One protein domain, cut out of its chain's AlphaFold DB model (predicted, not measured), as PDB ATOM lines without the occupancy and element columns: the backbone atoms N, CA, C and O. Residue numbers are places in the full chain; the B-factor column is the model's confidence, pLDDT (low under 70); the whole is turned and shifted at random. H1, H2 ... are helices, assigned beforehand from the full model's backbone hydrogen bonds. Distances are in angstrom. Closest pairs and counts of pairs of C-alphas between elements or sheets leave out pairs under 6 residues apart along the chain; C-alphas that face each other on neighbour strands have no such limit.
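This is residues 113 to 240 of the 240 residues of an uncharacterized protein of Ruminococcus sp. AF24-32LB (UniProt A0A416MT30). Two helical hairpins, H1 with H2 and H3 with H4, are joined along H2 and H3 into an elongated assembly in which each helix touches the next along the chain. The long H4 reaches beyond H3 toward one end of the longest axis, and the unnamed stretch of residues 113 to 131 lies at the other. The printed part has 128 residues, with four named helices in the order H1, H2, H3, H4 and no named strand; the class is all helix. It is only just compact, close to loose, with a radius of gyration of the C-alphas of 16.6 A and spans of 56 by 34 by 21 A.

H4, residues 214 to 238, touches H3, residues 193 to 208, with its residues 217 to 228 alone; the closest C-alphas, of Leu 195 and Ile 227, are 6.5 A apart. This hairpin runs opposite ways at a shallow tilt of 20 degrees. H3 touches H2, residues 164 to 178, closest at the C-alphas of Thr 203 and Ile 170, 5.9 A apart; they run the same way at a shallow tilt of 34 degrees, only just short of steep. H1, residues 132 to 147, forms a hairpin with H2, opposite ways at a shallow tilt of 29 degrees. H1 touches H2 with residues 136 to 143 alone, and the closest C-alphas, of Val 143 and Asn 165, are 5.4 A apart. H1 and H3 are only just apart, closest 8.2 A. In H1, H2 and H4 every O i to N i+4 pair is within hydrogen-bond range, in H3 11 of 12.

H4 is 36.4 A long, H1 23.2 A, H3 22.1 A and H2 21.2 A, from first to last C-alpha. C-alpha 132 of H1 is at (-28.852, 51.983, -103.879), and C-alpha 238 of H4 at (9.827, 58.811, -110.678).

The C-alphas farthest apart, of Glu 117 and Asn 240, are 56.1 A apart. The printed part has no cut. The links H1 to H2 and H2 to H3 are long. Residues 156 to 159 have pLDDT under 70.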
ATOM      1  N   LEU A 113     -34.262  59.392-103.433       93.25
ATOM      2  CA  LEU A 113     -34.903  58.480-102.482       93.25
ATOM      3  C   LEU A 113     -36.384  58.817-102.213       93.25
ATOM      4  O   LEU A 113     -37.118  57.979-101.688       93.25
ATOM      5  N   ASP A 114     -36.835  60.021-102.583       90.38
ATOM      6  CA  ASP A 114     -38.205  60.514-102.374       90.38
ATOM      7  C   ASP A 114     -39.250  59.546-102.962       90.38
ATOM      8  O   ASP A 114     -39.272  59.275-104.166       90.38
ATOM      9  N   GLY A 115     -40.147  59.051-102.105       85.00
ATOM     10  CA  GLY A 115     -41.244  58.157-102.485       85.00
ATOM     11  C   GLY A 115     -40.925  56.656-102.473       85.00
ATOM     12  O   GLY A 115     -41.778  55.876-102.892       85.00
ATOM     13  N   ILE A 116     -39.745  56.237-102.003       88.31
ATOM     14  CA  ILE A 116     -39.439  54.819-101.763       88.31
ATOM     15  C   ILE A 116     -39.917  54.429-100.354       88.31
ATOM     16  O   ILE A 116     -39.427  54.957 -99.358       88.31
ATOM     17  N   GLU A 117     -40.869  53.500-100.268       85.31
ATOM     18  CA  GLU A 117     -41.342  52.927 -98.998       85.31
ATOM     19  C   GLU A 117     -40.364  51.859 -98.472       85.31
ATOM     20  O   GLU A 117     -39.747  51.143 -99.264       85.31
ATOM     21  N   ASP A 118     -40.219  51.753 -97.143       86.50
ATOM     22  CA  ASP A 118     -39.344  50.783 -96.451       86.50
ATOM     23  C   ASP A 118     -37.916  50.702 -97.032       86.50
ATOM     24  O   ASP A 118     -37.350  49.628 -97.283       86.50
ATOM     25  N   ILE A 119     -37.344  51.883 -97.282       92.00
ATOM     26  CA  ILE A 119     -36.094  52.057 -98.013       92.00
ATOM     27  C   ILE A 119     -34.904  51.349 -97.350       92.00
ATOM     28  O   ILE A 119     -34.669  51.442 -96.148       92.00
ATOM     29  N   ASN A 120     -34.125  50.634 -98.158       92.38
ATOM     30  CA  ASN A 120     -32.900  49.957 -97.745       92.38
ATOM     31  C   ASN A 120     -31.907  49.881 -98.917       92.38
ATOM     32  O   ASN A 120     -32.190  50.336-100.019       92.38
ATOM     33  N   VAL A 121     -30.722  49.311 -98.693       92.62
ATOM     34  CA  VAL A 121     -29.634  49.291 -99.691       92.62
ATOM     35  C   VAL A 121     -29.982  48.544-100.992       92.62
ATOM     36  O   VAL A 121     -29.400  48.844-102.039       92.62
ATOM     37  N   ASP A 122     -30.940  47.617-100.945       93.56
ATOM     38  CA  ASP A 122     -31.399  46.845-102.102       93.56
ATOM     39  C   ASP A 122     -32.549  47.539-102.856       93.56
ATOM     40  O   ASP A 122     -32.882  47.140-103.977       93.56
ATOM     41  N   SER A 123     -33.141  48.598-102.286       93.81
ATOM     42  CA  SER A 123     -34.171  49.402-102.948       93.81
ATOM     43  C   SER A 123     -33.628  50.051-104.224       93.81
ATOM     44  O   SER A 123     -32.468  50.465-104.298       93.81
ATOM     45  N   LEU A 124     -34.479  50.149-105.248       92.81
ATOM     46  CA  LEU A 124     -34.098  50.669-106.559       92.81
ATOM     47  C   LEU A 124     -34.201  52.194-106.614       92.81
ATOM     48  O   LEU A 124     -35.226  52.767-106.251       92.81
ATOM     49  N   ILE A 125     -33.185  52.844-107.185       88.19
ATOM     50  CA  ILE A 125     -33.299  54.242-107.611       88.19
ATOM     51  C   ILE A 125     -34.002  54.259-108.971       88.19
ATOM     52  O   ILE A 125     -33.424  53.843-109.978       88.19
ATOM     53  N   ASN A 126     -35.246  54.746-108.995       78.94
ATOM     54  CA  ASN A 126     -36.178  54.625-110.125       78.94
ATOM     55  C   ASN A 126     -35.593  55.019-111.491       78.94
ATOM     56  O   ASN A 126     -35.820  54.315-112.470       78.94
ATOM     57  N   HIS A 127     -34.834  56.118-111.567       83.31
ATOM     58  CA  HIS A 127     -34.226  56.567-112.825       83.31
ATOM     59  C   HIS A 127     -33.202  55.566-113.376       83.31
ATOM     60  O   HIS A 127     -33.243  55.189-114.545       83.31
ATOM     61  N   TYR A 128     -32.273  55.136-112.522       83.62
ATOM     62  CA  TYR A 128     -31.162  54.281-112.929       83.62
ATOM     63  C   TYR A 128     -31.558  52.809-113.018       83.62
ATOM     64  O   TYR A 128     -30.856  52.030-113.661       83.62
ATOM     65  N   ASN A 129     -32.660  52.425-112.365       88.94
ATOM     66  CA  ASN A 129     -33.106  51.045-112.225       88.94
ATOM     67  C   ASN A 129     -31.997  50.128-111.669       88.94
ATOM     68  O   ASN A 129     -31.787  49.010-112.142       88.94
ATOM     69  N   ILE A 130     -31.257  50.630-110.675       93.69
ATOM     70  CA  ILE A 130     -30.228  49.882-109.944       93.69
ATOM     71  C   ILE A 130     -30.441  50.020-108.433       93.69
ATOM     72  O   ILE A 130     -30.969  51.048-107.995       93.69
ATOM     73  N   PRO A 131     -30.004  49.029-107.636       95.38
ATOM     74  CA  PRO A 131     -30.009  49.132-106.181       95.38
ATOM     75  C   PRO A 131     -29.180  50.317-105.682       95.38
ATOM     76  O   PRO A 131     -28.134  50.631-106.263       95.38
ATOM     77  N   ILE A 132     -29.594  50.917-104.567       95.94
ATOM     78  CA  ILE A 132     -28.852  51.983-103.879       95.94
ATOM     79  C   ILE A 132     -27.402  51.558-103.613       95.94
ATOM     80  O   ILE A 132     -26.482  52.315-103.910       95.94
ATOM     81  N   GLY A 133     -27.165  50.332-103.137       96.25
ATOM     82  CA  GLY A 133     -25.807  49.821-102.908       96.25
ATOM     83  C   GLY A 133     -24.944  49.821-104.172       96.25
ATOM     84  O   GLY A 133     -23.781  50.224-104.137       96.25
ATOM     85  N   THR A 134     -25.527  49.446-105.313       96.00
ATOM     86  CA  THR A 134     -24.848  49.482-106.616       96.00
ATOM     87  C   THR A 134     -24.551  50.915-107.044       96.00
ATOM     88  O   THR A 134     -23.445  51.200-107.504       96.00
ATOM     89  N   PHE A 135     -25.502  51.833-106.861       95.88
ATOM     90  CA  PHE A 135     -25.300  53.255-107.129       95.88
ATOM     91  C   PHE A 135     -24.135  53.821-106.300       95.88
ATOM     92  O   PHE A 135     -23.218  54.432-106.852       95.88
ATOM     93  N   MET A 136     -24.094  53.519-105.000       97.44
ATOM     94  CA  MET A 136     -23.006  53.940-104.114       97.44
ATOM     95  C   MET A 136     -21.656  53.343-104.513       97.44
ATOM     96  O   MET A 136     -20.650  54.056-104.524       97.44
ATOM     97  N   ALA A 137     -21.619  52.067-104.907       96.81
ATOM     98  CA  ALA A 137     -20.402  51.424-105.395       96.81
ATOM     99  C   ALA A 137     -19.861  52.092-106.673       96.81
ATOM    100  O   ALA A 137     -18.649  52.253-106.814       96.81
ATOM    101  N   ILE A 138     -20.739  52.532-107.584       95.56
ATOM    102  CA  ILE A 138     -20.341  53.277-108.789       95.56
ATOM    103  C   ILE A 138     -19.654  54.591-108.405       95.56
ATOM    104  O   ILE A 138     -18.579  54.888-108.928       95.56
ATOM    105  N   TYR A 139     -20.232  55.370-107.488       95.31
ATOM    106  CA  TYR A 139     -19.637  56.646-107.076       95.31
ATOM    107  C   TYR A 139     -18.347  56.459-106.274       95.31
ATOM    108  O   TYR A 139     -17.375  57.167-106.532       95.31
ATOM    109  N   LEU A 140     -18.273  55.457-105.394       97.31
ATOM    110  CA  LEU A 140     -17.025  55.101-104.715       97.31
ATOM    111  C   LEU A 140     -15.927  54.716-105.718       97.31
ATOM    112  O   LEU A 140     -14.782  55.145-105.582       97.31
ATOM    113  N   ASN A 141     -16.269  53.945-106.753       96.25
ATOM    114  CA  ASN A 141     -15.324  53.580-107.806       96.25
ATOM    115  C   ASN A 141     -14.870  54.793-108.620       96.25
ATOM    116  O   ASN A 141     -13.677  54.897-108.888       96.25
ATOM    117  N   LYS A 142     -15.763  55.745-108.930       94.00
ATOM    118  CA  LYS A 142     -15.372  57.019-109.558       94.00
ATOM    119  C   LYS A 142     -14.351  57.772-108.706       94.00
ATOM    120  O   LYS A 142     -13.348  58.219-109.246       94.00
ATOM    121  N   VAL A 143     -14.557  57.862-107.386       95.38
ATOM    122  CA  VAL A 143     -13.556  58.446-106.473       95.38
ATOM    123  C   VAL A 143     -12.240  57.679-106.577       95.38
ATOM    124  O   VAL A 143     -11.190  58.272-106.801       95.38
ATOM    125  N   ASN A 144     -12.276  56.353-106.466       95.31
ATOM    126  CA  ASN A 144     -11.064  55.539-106.495       95.31
ATOM    127  C   ASN A 144     -10.278  55.702-107.807       95.31
ATOM    128  O   ASN A 144      -9.074  55.946-107.778       95.31
ATOM    129  N   GLU A 145     -10.941  55.606-108.954       92.69
ATOM    130  CA  GLU A 145     -10.310  55.719-110.274       92.69
ATOM    131  C   GLU A 145      -9.733  57.107-110.565       92.69
ATOM    132  O   GLU A 145      -8.827  57.221-111.398       92.69
ATOM    133  N   GLU A 146     -10.247  58.140-109.897       91.50
ATOM    134  CA  GLU A 146      -9.791  59.524-110.023       91.50
ATOM    135  C   GLU A 146      -8.456  59.764-109.298       91.50
ATOM    136  O   GLU A 146      -7.669  60.609-109.726       91.50
ATOM    137  N   PHE A 147      -8.181  59.002-108.231       92.62
ATOM    138  CA  PHE A 147      -7.031  59.208-107.337       92.62
ATOM    139  C   PHE A 147      -6.010  58.058-107.322       92.62
ATOM    140  O   PHE A 147      -4.960  58.177-106.683       92.62
ATOM    141  N   ILE A 148      -6.275  56.955-108.029       92.88
ATOM    142  CA  ILE A 148      -5.285  55.898-108.265       92.88
ATOM    143  C   ILE A 148      -4.291  56.364-109.334       92.88
ATOM    144  O   ILE A 148      -4.662  56.716-110.453       92.88
ATOM    145  N   LEU A 149      -3.006  56.336-108.981       90.31
ATOM    146  CA  LEU A 149      -1.922  56.677-109.898       90.31
ATOM    147  C   LEU A 149      -1.758  55.597-110.984       90.31
ATOM    148  O   LEU A 149      -1.916  54.412-110.689       90.31
ATOM    149  N   PRO A 150      -1.426  55.977-112.231       89.25
ATOM    150  CA  PRO A 150      -1.156  55.016-113.293       89.25
ATOM    151  C   PRO A 150       0.197  54.319-113.099       89.25
ATOM    152  O   PRO A 150       1.139  54.900-112.558       89.25
ATOM    153  N   ASP A 151       0.323  53.114-113.656       85.25
ATOM    154  CA  ASP A 151       1.592  52.386-113.776       85.25
ATOM    155  C   ASP A 151       2.452  53.000-114.905       85.25
ATOM    156  O   ASP A 151       2.642  52.414-115.969       85.25
ATOM    157  N   GLY A 152       2.915  54.241-114.730       87.19
ATOM    158  CA  GLY A 152       3.649  54.986-115.760       87.19
ATOM    159  C   GLY A 152       3.622  56.507-115.573       87.19
ATOM    160  O   GLY A 152       2.996  57.003-114.634       87.19
ATOM    161  N   PRO A 153       4.277  57.279-116.464       84.62
ATOM    162  CA  PRO A 153       4.203  58.737-116.432       84.62
ATOM    163  C   PRO A 153       2.762  59.217-116.641       84.62
ATOM    164  O   PRO A 153       2.015  58.650-117.438       84.62
ATOM    165  N   ILE A 154       2.385  60.306-115.967       83.81
ATOM    166  CA  ILE A 154       1.061  60.913-116.136       83.81
ATOM    167  C   ILE A 154       1.052  61.686-117.454       83.81
ATOM    168  O   ILE A 154       1.735  62.702-117.609       83.81
ATOM    169  N   LEU A 155       0.267  61.216-118.421       78.69
ATOM    170  CA  LEU A 155       0.063  61.941-119.672       78.69
ATOM    171  C   LEU A 155      -0.909  63.107-119.451       78.69
ATOM    172  O   LEU A 155      -1.833  63.019-118.647       78.69
ATOM    173  N   LYS A 156      -0.763  64.199-120.215       68.94
ATOM    174  CA  LYS A 156      -1.683  65.354-120.130       68.94
ATOM    175  C   LYS A 156      -3.155  64.980-120.352       68.94
ATOM    176  O   LYS A 156      -4.026  65.618-119.779       68.94
ATOM    177  N   SER A 157      -3.429  63.960-121.165       66.00
ATOM    178  CA  SER A 157      -4.776  63.422-121.405       66.00
ATOM    179  C   SER A 157      -5.302  62.527-120.276       66.00
ATOM    180  O   SER A 157      -6.456  62.118-120.318       66.00
ATOM    181  N   GLN A 158      -4.467  62.213-119.283       64.44
ATOM    182  CA  GLN A 158      -4.762  61.368-118.122       64.44
ATOM    183  C   GLN A 158      -4.744  62.166-116.811       64.44
ATOM    184  O   GLN A 158      -4.657  61.574-115.736       64.44
ATOM    185  N   LEU A 159      -4.781  63.500-116.885       63.56
ATOM    186  CA  LEU A 159      -4.913  64.354-115.710       63.56
ATOM    187  C   LEU A 159      -6.303  64.126-115.100       63.56
ATOM    188  O   LEU A 159      -7.281  64.750-115.497       63.56
ATOM    189  N   LYS A 160      -6.353  63.156-114.189       71.50
ATOM    190  CA  LYS A 160      -7.439  62.918-113.238       71.50
ATOM    191  C   LYS A 160      -7.219  63.829-112.015       71.50
ATOM    192  O   LYS A 160      -6.489  64.811-112.147       71.50
ATOM    193  N   PHE A 161      -7.751  63.514-110.839       81.62
ATOM    194  CA  PHE A 161      -7.694  64.293-109.590       81.62
ATOM    195  C   PHE A 161      -8.780  65.376-109.408       81.62
ATOM    196  O   PHE A 161      -8.554  66.359-108.698       81.62
ATOM    197  N   ASP A 162      -9.973  65.201-109.981       83.12
ATOM    198  CA  ASP A 162     -11.149  66.002-109.614       83.12
ATOM    199  C   ASP A 162     -11.736  65.581-108.251       83.12
ATOM    200  O   ASP A 162     -12.231  64.470-108.049       83.12
ATOM    201  N   HIS A 163     -11.719  66.509-107.296       90.31
ATOM    202  CA  HIS A 163     -12.257  66.301-105.953       90.31
ATOM    203  C   HIS A 163     -13.792  66.308-105.894       90.31
ATOM    204  O   HIS A 163     -14.342  65.866-104.888       90.31
ATOM    205  N   LYS A 164     -14.505  66.741-106.946       91.31
ATOM    206  CA  LYS A 164     -15.980  66.738-106.961       91.31
ATOM    207  C   LYS A 164     -16.567  65.362-106.678       91.31
ATOM    208  O   LYS A 164     -17.477  65.255-105.866       91.31
ATOM    209  N   ASN A 165     -16.006  64.303-107.270       93.62
ATOM    210  CA  ASN A 165     -16.501  62.941-107.048       93.62
ATOM    211  C   ASN A 165     -16.422  62.527-105.570       93.62
ATOM    212  O   ASN A 165     -17.303  61.814-105.090       93.62
ATOM    213  N   LEU A 166     -15.389  62.978-104.845       97.44
ATOM    214  CA  LEU A 166     -15.270  62.735-103.406       97.44
ATOM    215  C   LEU A 166     -16.427  63.406-102.661       97.44
ATOM    216  O   LEU A 166     -17.054  62.775-101.815       97.44
ATOM    217  N   TYR A 167     -16.730  64.659-102.995       98.12
ATOM    218  CA  TYR A 167     -17.783  65.436-102.341       98.12
ATOM    219  C   TYR A 167     -19.183  64.917-102.662       98.12
ATOM    220  O   TYR A 167     -19.984  64.766-101.741       98.12
ATOM    221  N   TYR A 168     -19.433  64.510-103.907       97.50
ATOM    222  CA  TYR A 168     -20.662  63.815-104.293       97.50
ATOM    223  C   TYR A 168     -20.870  62.545-103.476       97.50
ATOM    224  O   TYR A 168     -21.916  62.358-102.857       97.50
ATOM    225  N   PHE A 169     -19.838  61.702-103.403       98.06
ATOM    226  CA  PHE A 169     -19.903  60.472-102.627       98.06
ATOM    227  C   PHE A 169     -20.195  60.743-101.142       98.06
ATOM    228  O   PHE A 169     -21.064  60.094-100.567       98.06
ATOM    229  N   ILE A 170     -19.520  61.722-100.528       98.44
ATOM    230  CA  ILE A 170     -19.757  62.091 -99.124       98.44
ATOM    231  C   ILE A 170     -21.202  62.567 -98.911       98.44
ATOM    232  O   ILE A 170     -21.839  62.117 -97.957       98.44
ATOM    233  N   GLY A 171     -21.727  63.428 -99.790       98.44
ATOM    234  CA  GLY A 171     -23.109  63.917 -99.719       98.44
ATOM    235  C   GLY A 171     -24.132  62.784 -99.784       98.44
ATOM    236  O   GLY A 171     -25.038  62.708 -98.955       98.44
ATOM    237  N   TYR A 172     -23.931  61.828-100.691       98.31
ATOM    238  CA  TYR A 172     -24.813  60.667-100.815       98.31
ATOM    239  C   TYR A 172     -24.769  59.755 -99.586       98.31
ATOM    240  O   TYR A 172     -25.819  59.355 -99.088       98.31
ATOM    241  N   VAL A 173     -23.581  59.454 -99.044       97.88
ATOM    242  CA  VAL A 173     -23.468  58.661 -97.805       97.88
ATOM    243  C   VAL A 173     -24.152  59.378 -96.637       97.88
ATOM    244  O   VAL A 173     -24.795  58.734 -95.806       97.88
ATOM    245  N   ARG A 174     -24.038  60.708 -96.569       97.50
ATOM    246  CA  ARG A 174     -24.677  61.518 -95.530       97.50
ATOM    247  C   ARG A 174     -26.205  61.466 -95.623       97.50
ATOM    248  O   ARG A 174     -26.841  61.214 -94.601       97.50
ATOM    249  N   SER A 175     -26.772  61.591 -96.824       97.56
ATOM    250  CA  SER A 175     -28.210  61.391 -97.054       97.56
ATOM    251  C   SER A 175     -28.643  59.978 -96.649       97.56
ATOM    252  O   SER A 175     -29.552  59.827 -95.839       97.56
ATOM    253  N   LEU A 176     -27.936  58.927 -97.081       97.12
ATOM    254  CA  LEU A 176     -28.264  57.551 -96.682       97.12
ATOM    255  C   LEU A 176     -28.290  57.364 -95.163       97.12
ATOM    256  O   LEU A 176     -29.227  56.769 -94.637       97.12
ATOM    257  N   LYS A 177     -27.310  57.932 -94.447       95.62
ATOM    258  CA  LYS A 177     -27.284  57.911 -92.981       95.62
ATOM    259  C   LYS A 177     -28.505  58.610 -92.370       95.62
ATOM    260  O   LYS A 177     -29.041  58.108 -91.390       95.62
ATOM    261  N   LYS A 178     -28.935  59.743 -92.930       94.56
ATOM    262  CA  LYS A 178     -30.128  60.490 -92.494       94.56
ATOM    263  C   LYS A 178     -31.428  59.696 -92.688       94.56
ATOM    264  O   LYS A 178     -32.359  59.887 -91.913       94.56
ATOM    265  N   HIS A 179     -31.476  58.801 -93.675       95.06
ATOM    266  CA  HIS A 179     -32.592  57.873 -93.915       95.06
ATOM    267  C   HIS A 179     -32.423  56.515 -93.209       95.06
ATOM    268  O   HIS A 179     -33.091  55.554 -93.576       95.06
ATOM    269  N   ASP A 180     -31.518  56.406 -92.231       94.50
ATOM    270  CA  ASP A 180     -31.210  55.164 -91.502       94.50
ATOM    271  C   ASP A 180     -30.743  53.990 -92.395       94.50
ATOM    272  O   ASP A 180     -30.781  52.818 -92.007       94.50
ATOM    273  N   ILE A 181     -30.216  54.289 -93.588       94.88
ATOM    274  CA  ILE A 181     -29.672  53.295 -94.519       94.88
ATOM    275  C   ILE A 181     -28.175  53.143 -94.264       94.88
ATOM    276  O   ILE A 181     -27.361  54.033 -94.525       94.88
ATOM    277  N   LYS A 182     -27.778  51.961 -93.789       90.38
ATOM    278  CA  LYS A 182     -26.367  51.643 -93.566       90.38
ATOM    279  C   LYS A 182     -25.641  51.425 -94.901       90.38
ATOM    280  O   LYS A 182     -25.871  50.430 -95.581       90.38
ATOM    281  N   CYS A 183     -24.712  52.322 -95.229       90.69
ATOM    282  CA  CYS A 183     -23.804  52.198 -96.371       90.69
ATOM    283  C   CYS A 183     -22.378  51.918 -95.881       90.69
ATOM    284  O   CYS A 183     -21.719  52.801 -95.332       90.69
ATOM    285  N   GLU A 184     -21.888  50.695 -96.078       92.31
ATOM    286  CA  GLU A 184     -20.490  50.348 -95.799       92.31
ATOM    287  C   GLU A 184     -19.608  50.688 -97.005       92.31
ATOM    288  O   GLU A 184     -19.964  50.398 -98.146       92.31
ATOM    289  N   PHE A 185     -18.453  51.308 -96.763       95.56
ATOM    290  CA  PHE A 185     -17.500  51.655 -97.813       95.56
ATOM    291  C   PHE A 185     -16.063  51.671 -97.281       95.56
ATOM    292  O   PHE A 185     -15.816  51.951 -96.110       95.56
ATOM    293  N   GLU A 186     -15.109  51.416 -98.174       96.88
ATOM    294  CA  GLU A 186     -13.679  51.615 -97.940       96.88
ATOM    295  C   GLU A 186     -13.083  52.213 -99.219       96.88
ATOM    296  O   GLU A 186     -13.260  51.673-100.314       96.88
ATOM    297  N   TYR A 187     -12.389  53.346 -99.102       97.75
ATOM    298  CA  TYR A 187     -11.615  53.879-100.222       97.75
ATOM    299  C   TYR A 187     -10.491  52.907-100.599       97.75
ATOM    300  O   TYR A 187      -9.906  52.233 -99.750       97.75
ATOM    301  N   SER A 188     -10.151  52.844-101.884       97.00
ATOM    302  CA  SER A 188      -9.137  51.916-102.378       97.00
ATOM    303  C   SER A 188      -7.774  52.181-101.741       97.00
ATOM    304  O   SER A 188      -7.225  53.275-101.849       97.00
ATOM    305  N   ARG A 189      -7.150  51.135-101.191       96.44
ATOM    306  CA  ARG A 189      -5.772  51.183-100.661       96.44
ATOM    307  C   ARG A 189      -4.702  51.449-101.726       96.44
ATOM    308  O   ARG A 189      -3.534  51.600-101.389       96.44
ATOM    309  N   LYS A 190      -5.087  51.475-103.008       95.69
ATOM    310  CA  LYS A 190      -4.222  51.902-104.117       95.69
ATOM    311  C   LYS A 190      -4.120  53.429-104.231       95.69
ATOM    312  O   LYS A 190      -3.239  53.915-104.933       95.69
ATOM    313  N   ILE A 191      -5.006  54.179-103.573       95.69
ATOM    314  CA  ILE A 191      -4.870  55.632-103.439       95.69
ATOM    315  C   ILE A 191      -3.652  55.918-102.545       95.69
ATOM    316  O   ILE A 191      -3.476  55.239-101.530       95.69
ATOM    317  N   PRO A 192      -2.813  56.915-102.878       95.56
ATOM    318  CA  PRO A 192      -1.695  57.322-102.030       95.56
ATOM    319  C   PRO A 192      -2.123  57.580-100.580       95.56
ATOM    320  O   PRO A 192      -3.082  58.311-100.342       95.56
ATOM    321  N   THR A 193      -1.389  57.023 -99.610       96.62
ATOM    322  CA  THR A 193      -1.764  57.041 -98.182       96.62
ATOM    323  C   THR A 193      -2.060  58.443 -97.654       96.62
ATOM    324  O   THR A 193      -3.073  58.637 -96.997       96.62
ATOM    325  N   GLU A 194      -1.252  59.445 -98.017       95.81
ATOM    326  CA  GLU A 194      -1.479  60.834 -97.588       95.81
ATOM    327  C   GLU A 194      -2.840  61.386 -98.064       95.81
ATOM    328  O   GLU A 194      -3.469  62.162 -97.351       95.81
ATOM    329  N   LEU A 195      -3.311  60.985 -99.256       96.19
ATOM    330  CA  LEU A 195      -4.643  61.349 -99.757       96.19
ATOM    331  C   LEU A 195      -5.739  60.552 -99.052       96.19
ATOM    332  O   LEU A 195      -6.766  61.112 -98.680       96.19
ATOM    333  N   LEU A 196      -5.511  59.256 -98.838       96.94
ATOM    334  CA  LEU A 196      -6.448  58.386 -98.137       96.94
ATOM    335  C   LEU A 196      -6.733  58.889 -96.711       96.94
ATOM    336  O   LEU A 196      -7.888  58.899 -96.283       96.94
ATOM    337  N   ASP A 197      -5.707  59.356 -96.000       97.75
ATOM    338  CA  ASP A 197      -5.832  59.893 -94.644       97.75
ATOM    339  C   ASP A 197      -6.733  61.136 -94.608       97.75
ATOM    340  O   ASP A 197      -7.669  61.203 -93.805       97.75
ATOM    341  N   ILE A 198      -6.504  62.104 -95.505       97.94
ATOM    342  CA  ILE A 198      -7.334  63.314 -95.566       97.94
ATOM    343  C   ILE A 198      -8.746  63.017 -96.088       97.94
ATOM    344  O   ILE A 198      -9.700  63.606 -95.585       97.94
ATOM    345  N   PHE A 199      -8.922  62.072 -97.018       97.81
ATOM    346  CA  PHE A 199     -10.252  61.656 -97.484       97.81
ATOM    347  C   PHE A 199     -11.066  61.074 -96.335       97.81
ATOM    348  O   PHE A 199     -12.167  61.547 -96.071       97.81
ATOM    349  N   ASN A 200     -10.496  60.127 -95.585       97.94
ATOM    350  CA  ASN A 200     -11.145  59.576 -94.399       97.94
ATOM    351  C   ASN A 200     -11.474  60.676 -93.383       97.94
ATOM    352  O   ASN A 200     -12.599  60.744 -92.894       97.94
ATOM    353  N   LYS A 201     -10.524  61.572 -93.093       97.88
ATOM    354  CA  LYS A 201     -10.719  62.679 -92.148       97.88
ATOM    355  C   LYS A 201     -11.891  63.583 -92.544       97.88
ATOM    356  O   LYS A 201     -12.723  63.889 -91.694       97.88
ATOM    357  N   VAL A 202     -11.984  63.979 -93.816       98.12
ATOM    358  CA  VAL A 202     -13.081  64.819 -94.327       98.12
ATOM    359  C   VAL A 202     -14.407  64.062 -94.312       98.12
ATOM    360  O   VAL A 202     -15.399  64.586 -93.809       98.12
ATOM    361  N   THR A 203     -14.428  62.820 -94.793       98.00
ATOM    362  CA  THR A 203     -15.643  62.000 -94.833       98.00
ATOM    363  C   THR A 203     -16.202  61.769 -93.436       98.00
ATOM    364  O   THR A 203     -17.360  62.085 -93.178       98.00
ATOM    365  N   TYR A 204     -15.387  61.302 -92.489       97.06
ATOM    366  CA  TYR A 204     -15.847  61.076 -91.117       97.06
ATOM    367  C   TYR A 204     -16.192  62.367 -90.382       97.06
ATOM    368  O   TYR A 204     -17.037  62.339 -89.490       97.06
ATOM    369  N   TYR A 205     -15.590  63.499 -90.746       98.25
ATOM    370  CA  TYR A 205     -16.027  64.785 -90.225       98.25
ATOM    371  C   TYR A 205     -17.476  65.082 -90.639       98.25
ATOM    372  O   TYR A 205     -18.314  65.301 -89.766       98.25
ATOM    373  N   TYR A 206     -17.806  64.986 -91.931       97.75
ATOM    374  CA  TYR A 206     -19.184  65.178 -92.401       97.75
ATOM    375  C   TYR A 206     -20.163  64.154 -91.835       97.75
ATOM    376  O   TYR A 206     -21.301  64.500 -91.535       97.75
ATOM    377  N   LEU A 207     -19.755  62.895 -91.675       95.56
ATOM    378  CA  LEU A 207     -20.658  61.867 -91.159       95.56
ATOM    379  C   LEU A 207     -20.952  62.021 -89.664       95.56
ATOM    380  O   LEU A 207     -21.963  61.498 -89.209       95.56
ATOM    381  N   ASN A 208     -20.105  62.707 -88.894       95.62
ATOM    382  CA  ASN A 208     -20.249  62.810 -87.437       95.62
ATOM    383  C   ASN A 208     -20.687  64.191 -86.935       95.62
ATOM    384  O   ASN A 208     -20.858  64.351 -85.730       95.62
ATOM    385  N   ASN A 209     -20.867  65.174 -87.820       95.25
ATOM    386  CA  ASN A 209     -21.252  66.531 -87.437       95.25
ATOM    387  C   ASN A 209     -22.430  66.993 -88.292       95.25
ATOM    388  O   ASN A 209     -22.310  67.059 -89.513       95.25
ATOM    389  N   GLU A 210     -23.562  67.310 -87.665       87.12
ATOM    390  CA  GLU A 210     -24.713  67.896 -88.364       87.12
ATOM    391  C   GLU A 210     -24.370  69.308 -88.849       87.12
ATOM    392  O   GLU A 210     -24.473  69.582 -90.046       87.12
ATOM    393  N   ASP A 211     -23.847  70.137 -87.943       90.56
ATOM    394  CA  ASP A 211     -23.326  71.467 -88.242       90.56
ATOM    395  C   ASP A 211     -21.864  71.414 -88.692       90.56
ATOM    396  O   ASP A 211     -21.028  70.727 -88.102       90.56
ATOM    397  N   VAL A 212     -21.531  72.194 -89.719       93.00
ATOM    398  CA  VAL A 212     -20.186  72.224 -90.298       93.00
ATOM    399  C   VAL A 212     -19.458  73.537 -90.020       93.00
ATOM    400  O   VAL A 212     -19.916  74.630 -90.347       93.00
ATOM    401  N   ASP A 213     -18.251  73.423 -89.476       96.69
ATOM    402  CA  ASP A 213     -17.276  74.509 -89.405       96.69
ATOM    403  C   ASP A 213     -16.630  74.782 -90.779       96.69
ATOM    404  O   ASP A 213     -15.798  74.014 -91.276       96.69
ATOM    405  N   TYR A 214     -16.991  75.916 -91.382       96.75
ATOM    406  CA  TYR A 214     -16.453  76.368 -92.665       96.75
ATOM    407  C   TYR A 214     -14.951  76.697 -92.640       96.75
ATOM    408  O   TYR A 214     -14.294  76.578 -93.677       96.75
ATOM    409  N   GLU A 215     -14.385  77.098 -91.499       96.50
ATOM    410  CA  GLU A 215     -12.941  77.332 -91.362       96.50
ATOM    411  C   GLU A 215     -12.174  76.020 -91.464       96.50
ATOM    412  O   GLU A 215     -11.171  75.914 -92.179       96.50
ATOM    413  N   LEU A 216     -12.689  74.993 -90.789       97.44
ATOM    414  CA  LEU A 216     -12.114  73.662 -90.833       97.44
ATOM    415  C   LEU A 216     -12.219  73.069 -92.242       97.44
ATOM    416  O   LEU A 216     -11.216  72.591 -92.773       97.44
ATOM    417  N   LEU A 217     -13.378  73.182 -92.897       97.12
ATOM    418  CA  LEU A 217     -13.555  72.728 -94.279       97.12
ATOM    419  C   LEU A 217     -12.634  73.464 -95.262       97.12
ATOM    420  O   LEU A 217     -12.029  72.835 -96.133       97.12
ATOM    421  N   TYR A 218     -12.453  74.777 -95.095       97.44
ATOM    422  CA  TYR A 218     -11.479  75.542 -95.873       97.44
ATOM    423  C   TYR A 218     -10.050  75.006 -95.684       97.44
ATOM    424  O   TYR A 218      -9.300  74.863 -96.657       97.44
ATOM    425  N   SER A 219      -9.674  74.662 -94.447       97.75
ATOM    426  CA  SER A 219      -8.366  74.070 -94.152       97.75
ATOM    427  C   SER A 219      -8.190  72.694 -94.808       97.75
ATOM    428  O   SER A 219      -7.151  72.448 -95.423       97.75
ATOM    429  N   TYR A 220      -9.227  71.851 -94.787       97.88
ATOM    430  CA  TYR A 220      -9.221  70.538 -95.429       97.88
ATOM    431  C   TYR A 220      -9.111  70.637 -96.945       97.88
ATOM    432  O   TYR A 220      -8.291  69.937 -97.534       97.88
ATOM    433  N   GLN A 221      -9.844  71.554 -97.583       97.00
ATOM    434  CA  GLN A 221      -9.733  71.760 -99.027       97.00
ATOM    435  C   GLN A 221      -8.303  72.156 -99.424       97.00
ATOM    436  O   GLN A 221      -7.746  71.640-100.395       97.00
ATOM    437  N   LYS A 222      -7.660  73.041 -98.654       97.12
ATOM    438  CA  LYS A 222      -6.255  73.409 -98.885       97.12
ATOM    439  C   LYS A 222      -5.300  72.237 -98.683       97.12
ATOM    440  O   LYS A 222      -4.350  72.096 -99.455       97.12
ATOM    441  N   GLU A 223      -5.531  71.430 -97.653       97.44
ATOM    442  CA  GLU A 223      -4.748  70.231 -97.355       97.44
ATOM    443  C   GLU A 223      -4.837  69.224 -98.514       97.44
ATOM    444  O   GLU A 223      -3.800  68.835 -99.053       97.44
ATOM    445  N   ILE A 224      -6.048  68.926 -98.996       96.50
ATOM    446  CA  ILE A 224      -6.299  68.056-100.156       96.50
ATOM    447  C   ILE A 224      -5.538  68.545-101.394       96.50
ATOM    448  O   ILE A 224      -4.794  67.772-102.006       96.50
ATOM    449  N   LEU A 225      -5.670  69.826-101.760       95.25
ATOM    450  CA  LEU A 225      -4.997  70.376-102.944       95.25
ATOM    451  C   LEU A 225      -3.467  70.342-102.811       95.25
ATOM    452  O   LEU A 225      -2.754  70.046-103.774       95.25
ATOM    453  N   SER A 226      -2.950  70.634-101.615       96.31
ATOM    454  CA  SER A 226      -1.516  70.593-101.324       96.31
ATOM    455  C   SER A 226      -0.955  69.176-101.471       96.31
ATOM    456  O   SER A 226       0.032  68.973-102.188       96.31
ATOM    457  N   ILE A 227      -1.611  68.190-100.849       96.75
ATOM    458  CA  ILE A 227      -1.213  66.781-100.911       96.75
ATOM    459  C   ILE A 227      -1.307  66.277-102.351       96.75
ATOM    460  O   ILE A 227      -0.346  65.696-102.848       96.75
ATOM    461  N   THR A 228      -2.393  66.581-103.063       94.50
ATOM    462  CA  THR A 228      -2.577  66.201-104.474       94.50
ATOM    463  C   THR A 228      -1.423  66.705-105.335       94.50
ATOM    464  O   THR A 228      -0.777  65.935-106.049       94.50
ATOM    465  N   LYS A 229      -1.067  67.988-105.205       93.56
ATOM    466  CA  LYS A 229       0.066  68.578-105.930       93.56
ATOM    467  C   LYS A 229       1.396  67.904-105.580       93.56
ATOM    468  O   LYS A 229       2.236  67.714-106.463       93.56
ATOM    469  N   LYS A 230       1.612  67.562-104.306       94.81
ATOM    470  CA  LYS A 230       2.817  66.861-103.841       94.81
ATOM    471  C   LYS A 230       2.893  65.448-104.420       94.81
ATOM    472  O   LYS A 230       3.929  65.103-104.982       94.81
ATOM    473  N   VAL A 231       1.815  64.674-104.324       93.62
ATOM    474  CA  VAL A 231       1.687  63.315-104.869       93.62
ATOM    475  C   VAL A 231       1.999  63.310-106.363       93.62
ATOM    476  O   VAL A 231       2.903  62.597-106.795       93.62
ATOM    477  N   LEU A 232       1.344  64.185-107.131       91.31
ATOM    478  CA  LEU A 232       1.556  64.321-108.572       91.31
ATOM    479  C   LEU A 232       3.008  64.659-108.920       91.31
ATOM    480  O   LEU A 232       3.601  64.061-109.818       91.31
ATOM    481  N   LYS A 233       3.612  65.602-108.190       91.50
ATOM    482  CA  LYS A 233       5.008  66.001-108.403       91.50
ATOM    483  C   LYS A 233       5.983  64.867-108.087       91.50
ATOM    484  O   LYS A 233       6.985  64.734-108.785       91.50
ATOM    485  N   THR A 234       5.731  64.094-107.034       92.88
ATOM    486  CA  THR A 234       6.565  62.945-106.653       92.88
ATOM    487  C   THR A 234       6.467  61.841-107.695       92.88
ATOM    488  O   THR A 234       7.501  61.368-108.157       92.88
ATOM    489  N   HIS A 235       5.250  61.508-108.134       91.19
ATOM    490  CA  HIS A 235       5.024  60.515-109.183       91.19
ATOM    491  C   HIS A 235       5.718  60.913-110.486       91.19
ATOM    492  O   HIS A 235       6.497  60.143-111.028       91.19
ATOM    493  N   GLN A 236       5.545  62.155-110.947       88.44
ATOM    494  CA  GLN A 236       6.186  62.613-112.183       88.44
ATOM    495  C   GLN A 236       7.720  62.535-112.123       88.44
ATOM    496  O   GLN A 236       8.357  62.236-113.127       88.44
ATOM    497  N   LYS A 237       8.324  62.783-110.954       90.00
ATOM    498  CA  LYS A 237       9.777  62.655-110.761       90.00
ATOM    499  C   LYS A 237      10.283  61.215-110.829       90.00
ATOM    500  O   LYS A 237      11.462  61.033-111.074       90.00
ATOM    501  N   GLN A 238       9.437  60.219-110.579       90.62
ATOM    502  CA  GLN A 238       9.827  58.811-110.678       90.62
ATOM    503  C   GLN A 238      10.023  58.367-112.137       90.62
ATOM    504  O   GLN A 238      10.755  57.414-112.388       90.62
ATOM    505  N   TYR A 239       9.379  59.052-113.086       85.31
ATOM    506  CA  TYR A 239       9.382  58.709-114.513       85.31
ATOM    507  C   TYR A 239      10.101  59.742-115.398       85.31
ATOM    508  O   TYR A 239      10.051  59.622-116.622       85.31
ATOM    509  N   ASN A 240      10.745  60.745-114.792       72.38
ATOM    510  CA  ASN A 240      11.614  61.725-115.453       72.38
ATOM    511  C   ASN A 240      13.072  61.448-115.089       72.38
ATOM    512  O   ASN A 240      13.925  61.597-115.988       72.38
TER     513      ASN A 240